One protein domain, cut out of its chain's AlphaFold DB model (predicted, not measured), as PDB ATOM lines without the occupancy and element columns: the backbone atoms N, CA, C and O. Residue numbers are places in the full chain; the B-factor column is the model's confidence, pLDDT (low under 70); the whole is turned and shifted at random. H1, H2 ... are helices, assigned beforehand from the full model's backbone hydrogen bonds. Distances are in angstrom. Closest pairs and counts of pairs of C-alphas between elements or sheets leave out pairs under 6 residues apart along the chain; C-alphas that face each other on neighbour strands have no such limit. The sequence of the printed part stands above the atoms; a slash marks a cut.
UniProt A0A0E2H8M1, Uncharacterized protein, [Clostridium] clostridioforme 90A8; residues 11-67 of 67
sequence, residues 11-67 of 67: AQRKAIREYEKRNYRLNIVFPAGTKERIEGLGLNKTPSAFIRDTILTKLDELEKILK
ATOM      1  N   ALA A  11     -37.501 -25.106   1.271       80.81
ATOM      2  CA  ALA A  11     -37.922 -25.254   2.659       80.81
ATOM      3  C   ALA A  11     -37.043 -24.437   3.623       80.81
ATOM      4  O   ALA A  11     -37.568 -23.719   4.475       80.81
ATOM      5  N   GLN A  12     -35.716 -24.472   3.452       79.25
ATOM      6  CA  GLN A  12     -34.789 -23.664   4.253       79.25
ATOM      7  C   GLN A  12     -35.022 -22.165   4.039       79.25
ATOM      8  O   GLN A  12     -35.074 -21.404   5.001       79.25
ATOM      9  N   ARG A  13     -35.221 -21.728   2.789       83.19
ATOM     10  CA  ARG A  13     -35.492 -20.313   2.487       83.19
ATOM     11  C   ARG A  13     -36.816 -19.843   3.084       83.19
ATOM     12  O   ARG A  13     -36.886 -18.724   3.589       83.19
ATOM     13  N   LYS A  14     -37.857 -20.681   3.055       84.62
ATOM     14  CA  LYS A  14     -39.147 -20.383   3.690       84.62
ATOM     15  C   LYS A  14     -38.999 -20.257   5.208       84.62
ATOM     16  O   LYS A  14     -39.458 -19.264   5.763       84.62
ATOM     17  N   ALA A  15     -38.299 -21.191   5.851       81.25
ATOM     18  CA  ALA A  15     -38.051 -21.154   7.291       81.25
ATOM     19  C   ALA A  15     -37.267 -19.900   7.721       81.25
ATOM     20  O   ALA A  15     -37.638 -19.253   8.697       81.25
ATOM     21  N   ILE A  16     -36.237 -19.506   6.960       80.75
ATOM     22  CA  ILE A  16     -35.473 -18.273   7.218       80.75
ATOM     23  C   ILE A  16     -36.385 -17.046   7.115       80.75
ATOM     24  O   ILE A  16     -36.416 -16.232   8.034       80.75
ATOM     25  N   ARG A  17     -37.186 -16.939   6.047       80.75
ATOM     26  CA  ARG A  17     -38.111 -15.808   5.861       80.75
ATOM     27  C   ARG A  17     -39.167 -15.729   6.962       80.75
ATOM     28  O   ARG A  17     -39.524 -14.639   7.395       80.75
ATOM     29  N   GLU A  18     -39.702 -16.863   7.406       83.81
ATOM     30  CA  GLU A  18     -40.659 -16.902   8.516       83.81
ATOM     31  C   GLU A  18     -40.009 -16.501   9.844       83.81
ATOM     32  O   GLU A  18     -40.617 -15.764  10.621       83.81
ATOM     33  N   TYR A  19     -38.766 -16.926  10.082       78.69
ATOM     34  CA  TYR A  19     -37.984 -16.497  11.235       78.69
ATOM     35  C   TYR A  19     -37.732 -14.983  11.207       78.69
ATOM     36  O   TYR A  19     -37.989 -14.315  12.203       78.69
ATOM     37  N   GLU A  20     -37.306 -14.423  10.074       79.75
ATOM     38  CA  GLU A  20     -37.081 -12.980   9.912       79.75
ATOM     39  C   GLU A  20     -38.362 -12.160  10.111       79.75
ATOM     40  O   GLU A  20     -38.325 -11.105  10.733       79.75
ATOM     41  N   LYS A  21     -39.521 -12.653   9.651       83.50
ATOM     42  CA  LYS A  21     -40.810 -11.970   9.861       83.50
ATOM     43  C   LYS A  21     -41.238 -11.912  11.326       83.50
ATOM     44  O   LYS A  21     -41.936 -10.982  11.712       83.50
ATOM     45  N   ARG A  22     -40.881 -12.923  12.124       84.25
ATOM     46  CA  ARG A  22     -41.266 -13.017  13.544       84.25
ATOM     47  C   ARG A  22     -40.250 -12.374  14.484       84.25
ATOM     48  O   ARG A  22     -40.589 -12.105  15.630       84.25
ATOM     49  N   ASN A  23     -39.017 -12.163  14.026       81.75
ATOM     50  CA  ASN A  23     -37.924 -11.681  14.857       81.75
ATOM     51  C   ASN A  23     -37.394 -10.349  14.334       81.75
ATOM     52  O   ASN A  23     -36.822 -10.269  13.251       81.75
ATOM     53  N   TYR A  24     -37.511  -9.314  15.157       82.94
ATOM     54  CA  TYR A  24     -36.883  -8.027  14.899       82.94
ATOM     55  C   TYR A  24     -35.470  -7.996  15.500       82.94
ATOM     56  O   TYR A  24     -35.282  -8.304  16.679       82.94
ATOM     57  N   ARG A  25     -34.461  -7.628  14.699       83.81
ATOM     58  CA  ARG A  25     -33.091  -7.409  15.187       83.81
ATOM     59  C   ARG A  25     -32.889  -5.927  15.473       83.81
ATOM     60  O   ARG A  25     -32.963  -5.107  14.565       83.81
ATOM     61  N   LEU A  26     -32.567  -5.616  16.722       84.44
ATOM     62  CA  LEU A  26     -32.230  -4.270  17.162       84.44
ATOM     63  C   LEU A  26     -30.707  -4.148  17.331       84.44
ATOM     64  O   LEU A  26     -30.115  -4.864  18.138       84.44
ATOM     65  N   ASN A  27     -30.082  -3.243  16.577       88.38
ATOM     66  CA  ASN A  27     -28.664  -2.913  16.727       88.38
ATOM     67  C   ASN A  27     -28.535  -1.670  17.612       88.38
ATOM     68  O   ASN A  27     -29.018  -0.602  17.243       88.38
ATOM     69  N   ILE A  28     -27.876  -1.808  18.760       89.38
ATOM     70  CA  ILE A  28     -27.649  -0.724  19.725       89.38
ATOM     71  C   ILE A  28     -26.176  -0.646  20.108       89.38
ATOM     72  O   ILE A  28     -25.475  -1.659  20.130       89.38
ATOM     73  N   VAL A  29     -25.724   0.563  20.427       93.69
ATOM     74  CA  VAL A  29     -24.378   0.822  20.939       93.69
ATOM     75  C   VAL A  29     -24.479   1.049  22.440       93.69
ATOM     76  O   VAL A  29     -25.271   1.872  22.895       93.69
ATOM     77  N   PHE A  30     -23.670   0.317  23.201       93.56
ATOM     78  CA  PHE A  30     -23.541   0.508  24.640       93.56
ATOM     79  C   PHE A  30     -22.288   1.322  24.972       93.56
ATOM     80  O   PHE A  30     -21.313   1.269  24.217       93.56
ATOM     81  N   PRO A  31     -22.283   2.049  26.104       96.62
ATOM     82  CA  PRO A  31     -21.065   2.643  26.637       96.62
ATOM     83  C   PRO A  31     -19.938   1.614  26.810       96.62
ATOM     84  O   PRO A  31     -20.172   0.421  27.023       96.62
ATOM     85  N   ALA A  32     -18.693   2.088  26.759       96.19
ATOM     86  CA  ALA A  32     -17.537   1.255  27.073       96.19
ATOM     87  C   ALA A  32     -17.645   0.696  28.505       96.19
ATOM     88  O   ALA A  32     -18.131   1.378  29.411       96.19
ATOM     89  N   GLY A  33     -17.211  -0.547  28.717       95.56
ATOM     90  CA  GLY A  33     -17.297  -1.204  30.024       95.56
ATOM     91  C   GLY A  33     -18.625  -1.923  30.291       95.56
ATOM     92  O   GLY A  33     -18.750  -2.630  31.289       95.56
ATOM     93  N   THR A  34     -19.659  -1.746  29.456       95.25
ATOM     94  CA  THR A  34     -20.971  -2.366  29.714       95.25
ATOM     95  C   THR A  34     -20.911  -3.890  29.679       95.25
ATOM     96  O   THR A  34     -21.568  -4.535  30.494       95.25
ATOM     97  N   LYS A  35     -20.118  -4.478  28.780       93.81
ATOM     98  CA  LYS A  35     -19.984  -5.935  28.686       93.81
ATOM     99  C   LYS A  35     -19.318  -6.501  29.940       93.81
ATOM    100  O   LYS A  35     -19.853  -7.421  30.548       93.81
ATOM    101  N   GLU A  36     -18.218  -5.890  30.357       95.69
ATOM    102  CA  GLU A  36     -17.432  -6.255  31.535       95.69
ATOM    103  C   GLU A  36     -18.279  -6.132  32.803       95.69
ATOM    104  O   GLU A  36     -18.237  -6.996  33.673       95.69
ATOM    105  N   ARG A  37     -19.118  -5.090  32.885       95.88
ATOM    106  CA  ARG A  37     -20.082  -4.925  33.977       95.88
ATOM    107  C   ARG A  37     -21.106  -6.054  34.027       95.88
ATOM    108  O   ARG A  37     -21.437  -6.482  35.122       95.88
ATOM    109  N   ILE A  38     -21.613  -6.521  32.883       94.75
ATOM    110  CA  ILE A  38     -22.583  -7.629  32.835       94.75
ATOM    111  C   ILE A  38     -21.909  -8.948  33.220       94.75
ATOM    112  O   ILE A  38     -22.445  -9.697  34.030       94.75
ATOM    113  N   GLU A  39     -20.729  -9.224  32.667       93.94
ATOM    114  CA  GLU A  39     -19.969 -10.443  32.963       93.94
ATOM    115  C   GLU A  39     -19.528 -10.491  34.435       93.94
ATOM    116  O   GLU A  39     -19.612 -11.539  35.074       93.94
ATOM    117  N   GLY A  40     -19.170  -9.339  35.012       95.69
ATOM    118  CA  GLY A  40     -18.816  -9.196  36.425       95.69
ATOM    119  C   GLY A  40     -19.956  -9.490  37.408       95.69
ATOM    120  O   GLY A  40     -19.685  -9.701  38.587       95.69
ATOM    121  N   LEU A  41     -21.213  -9.557  36.953       94.19
ATOM    122  CA  LEU A  41     -22.342  -9.984  37.790       94.19
ATOM    123  C   LEU A  41     -22.362 -11.502  38.036       94.19
ATOM    124  O   LEU A  41     -23.173 -11.968  38.833       94.19
ATOM    125  N   GLY A  42     -21.519 -12.286  37.346       92.25
ATOM    126  CA  GLY A  42     -21.455 -13.740  37.525       92.25
ATOM    127  C   GLY A  42     -22.759 -14.455  37.158       92.25
ATOM    128  O   GLY A  42     -23.061 -15.523  37.687       92.25
ATOM    129  N   LEU A  43     -23.567 -13.852  36.281       90.38
ATOM    130  CA  LEU A  43     -24.835 -14.430  35.853       90.38
ATOM    131  C   LEU A  43     -24.566 -15.670  35.002       90.38
ATOM    132  O   LEU A  43     -23.742 -15.642  34.091       90.38
ATOM    133  N   ASN A  44     -25.335 -16.735  35.227       91.69
ATOM    134  CA  ASN A  44     -25.276 -17.953  34.411       91.69
ATOM    135  C   ASN A  44     -26.012 -17.758  33.062       91.69
ATOM    136  O   ASN A  44     -26.856 -18.558  32.659       91.69
ATOM    137  N   LYS A  45     -25.772 -16.612  32.412       90.44
ATOM    138  CA  LYS A  45     -26.414 -16.135  31.182       90.44
ATOM    139  C   LYS A  45     -25.403 -15.360  30.346       90.44
ATOM    140  O   LYS A  45     -24.559 -14.644  30.873       90.44
ATOM    141  N   THR A  46     -25.532 -15.449  29.024       93.12
ATOM    142  CA  THR A  46     -24.740 -14.606  28.121       93.12
ATOM    143  C   THR A  46     -25.181 -13.140  28.230       93.12
ATOM    144  O   THR A  46     -26.359 -12.884  28.508       93.12
ATOM    145  N   PRO A  47     -24.305 -12.160  27.934       92.62
ATOM    146  CA  PRO A  47     -24.691 -10.750  27.948       92.62
ATOM    147  C   PRO A  47     -25.908 -10.443  27.066       92.62
ATOM    148  O   PRO A  47     -26.794  -9.694  27.464       92.62
ATOM    149  N   SER A  48     -26.011 -11.078  25.893       91.50
ATOM    150  CA  SER A  48     -27.166 -10.916  25.000       91.50
ATOM    151  C   SER A  48     -28.465 -11.483  25.578       91.50
ATOM    152  O   SER A  48     -29.527 -10.907  25.341       91.50
ATOM    153  N   ALA A  49     -28.405 -12.606  26.303       92.88
ATOM    154  CA  ALA A  49     -29.572 -13.163  26.983       92.88
ATOM    155  C   ALA A  49     -30.011 -12.248  28.130       92.88
ATOM    156  O   ALA A  49     -31.184 -11.899  28.210       92.88
ATOM    157  N   PHE A  50     -29.059 -11.775  28.941       95.00
ATOM    158  CA  PHE A  50     -29.323 -10.810  30.006       95.00
ATOM    159  C   PHE A  50     -30.015  -9.546  29.478       95.00
ATOM    160  O   PHE A  50     -31.094  -9.209  29.950       95.00
ATOM    161  N   ILE A  51     -29.451  -8.898  28.452       94.25
ATOM    162  CA  ILE A  51     -30.019  -7.672  27.865       94.25
ATOM    163  C   ILE A  51     -31.448  -7.904  27.362       94.25
ATOM    164  O   ILE A  51     -32.328  -7.082  27.611       94.25
ATOM    165  N   ARG A  52     -31.690  -9.021  26.664       92.62
ATOM    166  CA  ARG A  52     -33.022  -9.361  26.148       92.62
ATOM    167  C   ARG A  52     -34.032  -9.511  27.278       92.62
ATOM    168  O   ARG A  52     -35.090  -8.894  27.213       92.62
ATOM    169  N   ASP A  53     -33.690 -10.296  28.294       94.12
ATOM    170  CA  ASP A  53     -34.565 -10.547  29.435       94.12
ATOM    171  C   ASP A  53     -34.868  -9.241  30.177       94.12
ATOM    172  O   ASP A  53     -36.026  -8.955  30.459       94.12
ATOM    173  N   THR A  54     -33.853  -8.402  30.411       95.12
ATOM    174  CA  THR A  54     -34.029  -7.091  31.053       95.12
ATOM    175  C   THR A  54     -34.984  -6.189  30.274       95.12
ATOM    176  O   THR A  54     -35.843  -5.555  30.883       95.12
ATOM    177  N   ILE A  55     -34.866  -6.128  28.943       94.69
ATOM    178  CA  ILE A  55     -35.765  -5.318  28.108       94.69
ATOM    179  C   ILE A  55     -37.200  -5.843  28.199       94.69
ATOM    180  O   ILE A  55     -38.108  -5.049  28.423       94.69
ATOM    181  N   LEU A  56     -37.406  -7.158  28.063       94.62
ATOM    182  CA  LEU A  56     -38.742  -7.762  28.130       94.62
ATOM    183  C   LEU A  56     -39.395  -7.528  29.493       94.62
ATOM    184  O   LEU A  56     -40.507  -7.018  29.553       94.62
ATOM    185  N   THR A  57     -38.670  -7.795  30.583       96.81
ATOM    186  CA  THR A  57     -39.162  -7.519  31.939       96.81
ATOM    187  C   THR A  57     -39.520  -6.046  32.110       96.81
ATOM    188  O   THR A  57     -40.560  -5.732  32.685       96.81
ATOM    189  N   LYS A  58     -38.700  -5.125  31.581       96.94
ATOM    190  CA  LYS A  58     -38.989  -3.698  31.717       96.94
ATOM    191  C   LYS A  58     -40.220  -3.263  30.922       96.94
ATOM    192  O   LYS A  58     -40.967  -2.412  31.400       96.94
ATOM    193  N   LEU A  59     -40.432  -3.828  29.737       96.06
ATOM    194  CA  LEU A  59     -41.640  -3.587  28.948       96.06
ATOM    195  C   LEU A  59     -42.878  -4.105  29.686       96.06
ATOM    196  O   LEU A  59     -43.804  -3.326  29.893       96.06
ATOM    197  N   ASP A  60     -42.844  -5.342  30.188       96.12
ATOM    198  CA  ASP A  60     -43.949  -5.936  30.954       96.12
ATOM    199  C   ASP A  60     -44.328  -5.089  32.183       96.12
ATOM    200  O   ASP A  60     -45.504  -4.952  32.524       96.12
ATOM    201  N   GLU A  61     -43.338  -4.521  32.881       96.75
ATOM    202  CA  GLU A  61     -43.566  -3.591  33.993       96.75
ATOM    203  C   GLU A  61     -44.271  -2.308  33.541       96.75
ATOM    204  O   GLU A  61     -45.244  -1.884  34.161       96.75
ATOM    205  N   LEU A  62     -43.778  -1.674  32.473       96.81
ATOM    206  CA  LEU A  62     -44.318  -0.404  31.983       96.81
ATOM    207  C   LEU A  62     -45.721  -0.572  31.395       96.81
ATOM    208  O   LEU A  62     -46.584   0.263  31.645       96.81
ATOM    209  N   GLU A  63     -45.981  -1.664  30.679       95.62
ATOM    210  CA  GLU A  63     -47.302  -1.981  30.129       95.62
ATOM    211  C   GLU A  63     -48.363  -2.188  31.216       95.62
ATOM    212  O   GLU A  63     -49.536  -1.892  30.993       95.62
ATOM    213  N   LYS A  64     -47.966  -2.666  32.403       95.12
ATOM    214  CA  LYS A  64     -48.861  -2.767  33.565       95.12
ATOM    215  C   LYS A  64     -49.170  -1.413  34.193       95.12
ATOM    216  O   LYS A  64     -50.255  -1.252  34.729       95.12
ATOM    217  N   ILE A  65     -48.219  -0.479  34.168       94.44
ATOM    218  CA  ILE A  65     -48.372   0.862  34.761       94.44
ATOM    219  C   ILE A  65     -49.167   1.791  33.835       94.44
ATOM    220  O   ILE A  65     -49.883   2.666  34.307       94.44
ATOM    221  N   LEU A  66     -49.010   1.630  32.520       86.88
ATOM    222  CA  LEU A  66     -49.640   2.474  31.500       86.88
ATOM    223  C   LEU A  66     -51.064   2.027  31.117       86.88
ATOM    224  O   LEU A  66     -51.691   2.686  30.287       86.88
ATOM    225  N   LYS A  67     -51.552   0.918  31.681       62.75
ATOM    226  CA  LYS A  67     -52.939   0.445  31.566       62.75
ATOM    227  C   LYS A  67     -53.792   0.973  32.708       62.75
ATOM    228  O   LYS A  67     -54.962   1.300  32.420       62.75
TER     229      LYS A  67
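What this domain is: This is residues 11 to 67 of the 67 residues of an uncharacterized protein of [Clostridium] clostridioforme 90A8 (UniProt A0A0E2H8M1). Helix H1 sticks out on the long link, residues 23 to 33, far from a corner where the short H2 sits crosswise at the first end of the long H3. It is an open arrangement with few contacts. The printed part has 57 residues and is all helix, H1, H2, H3 in order, with no named strand. It is only just extended, close to loose, with a radius of gyration of the C-alphas of 15.5 A and spans of 42 by 34 by 23 A.

Where its parts are: H1, residues 11 to 22, is 16.7 A long and begins at C-alpha 11 (-37.922, -25.254, 2.659). H2 is residues 34 to 39. H3, residues 47 to 65, is 27.2 A long and ends at C-alpha 65 (-48.372, 0.862, 34.761).

How they stand to each other: H1 is apart from H2 and H3. H2 touches H3, with residues 47 to 50 of H3 alone; the closest C-alphas, of Ile 38 and Pro 47, are 6.2 A apart. Their lines are about perpendicular, at 76 degrees. In H1, H2 and H3 every O i to N i+4 pair is within hydrogen-bond range.

The domain as a whole: The C-alphas farthest apart, of Ala 11 and Ile 65, are 42.7 A apart. The printed part has no cut. The link H1 to H2 is long. Residue 67 has pLDDT under 70.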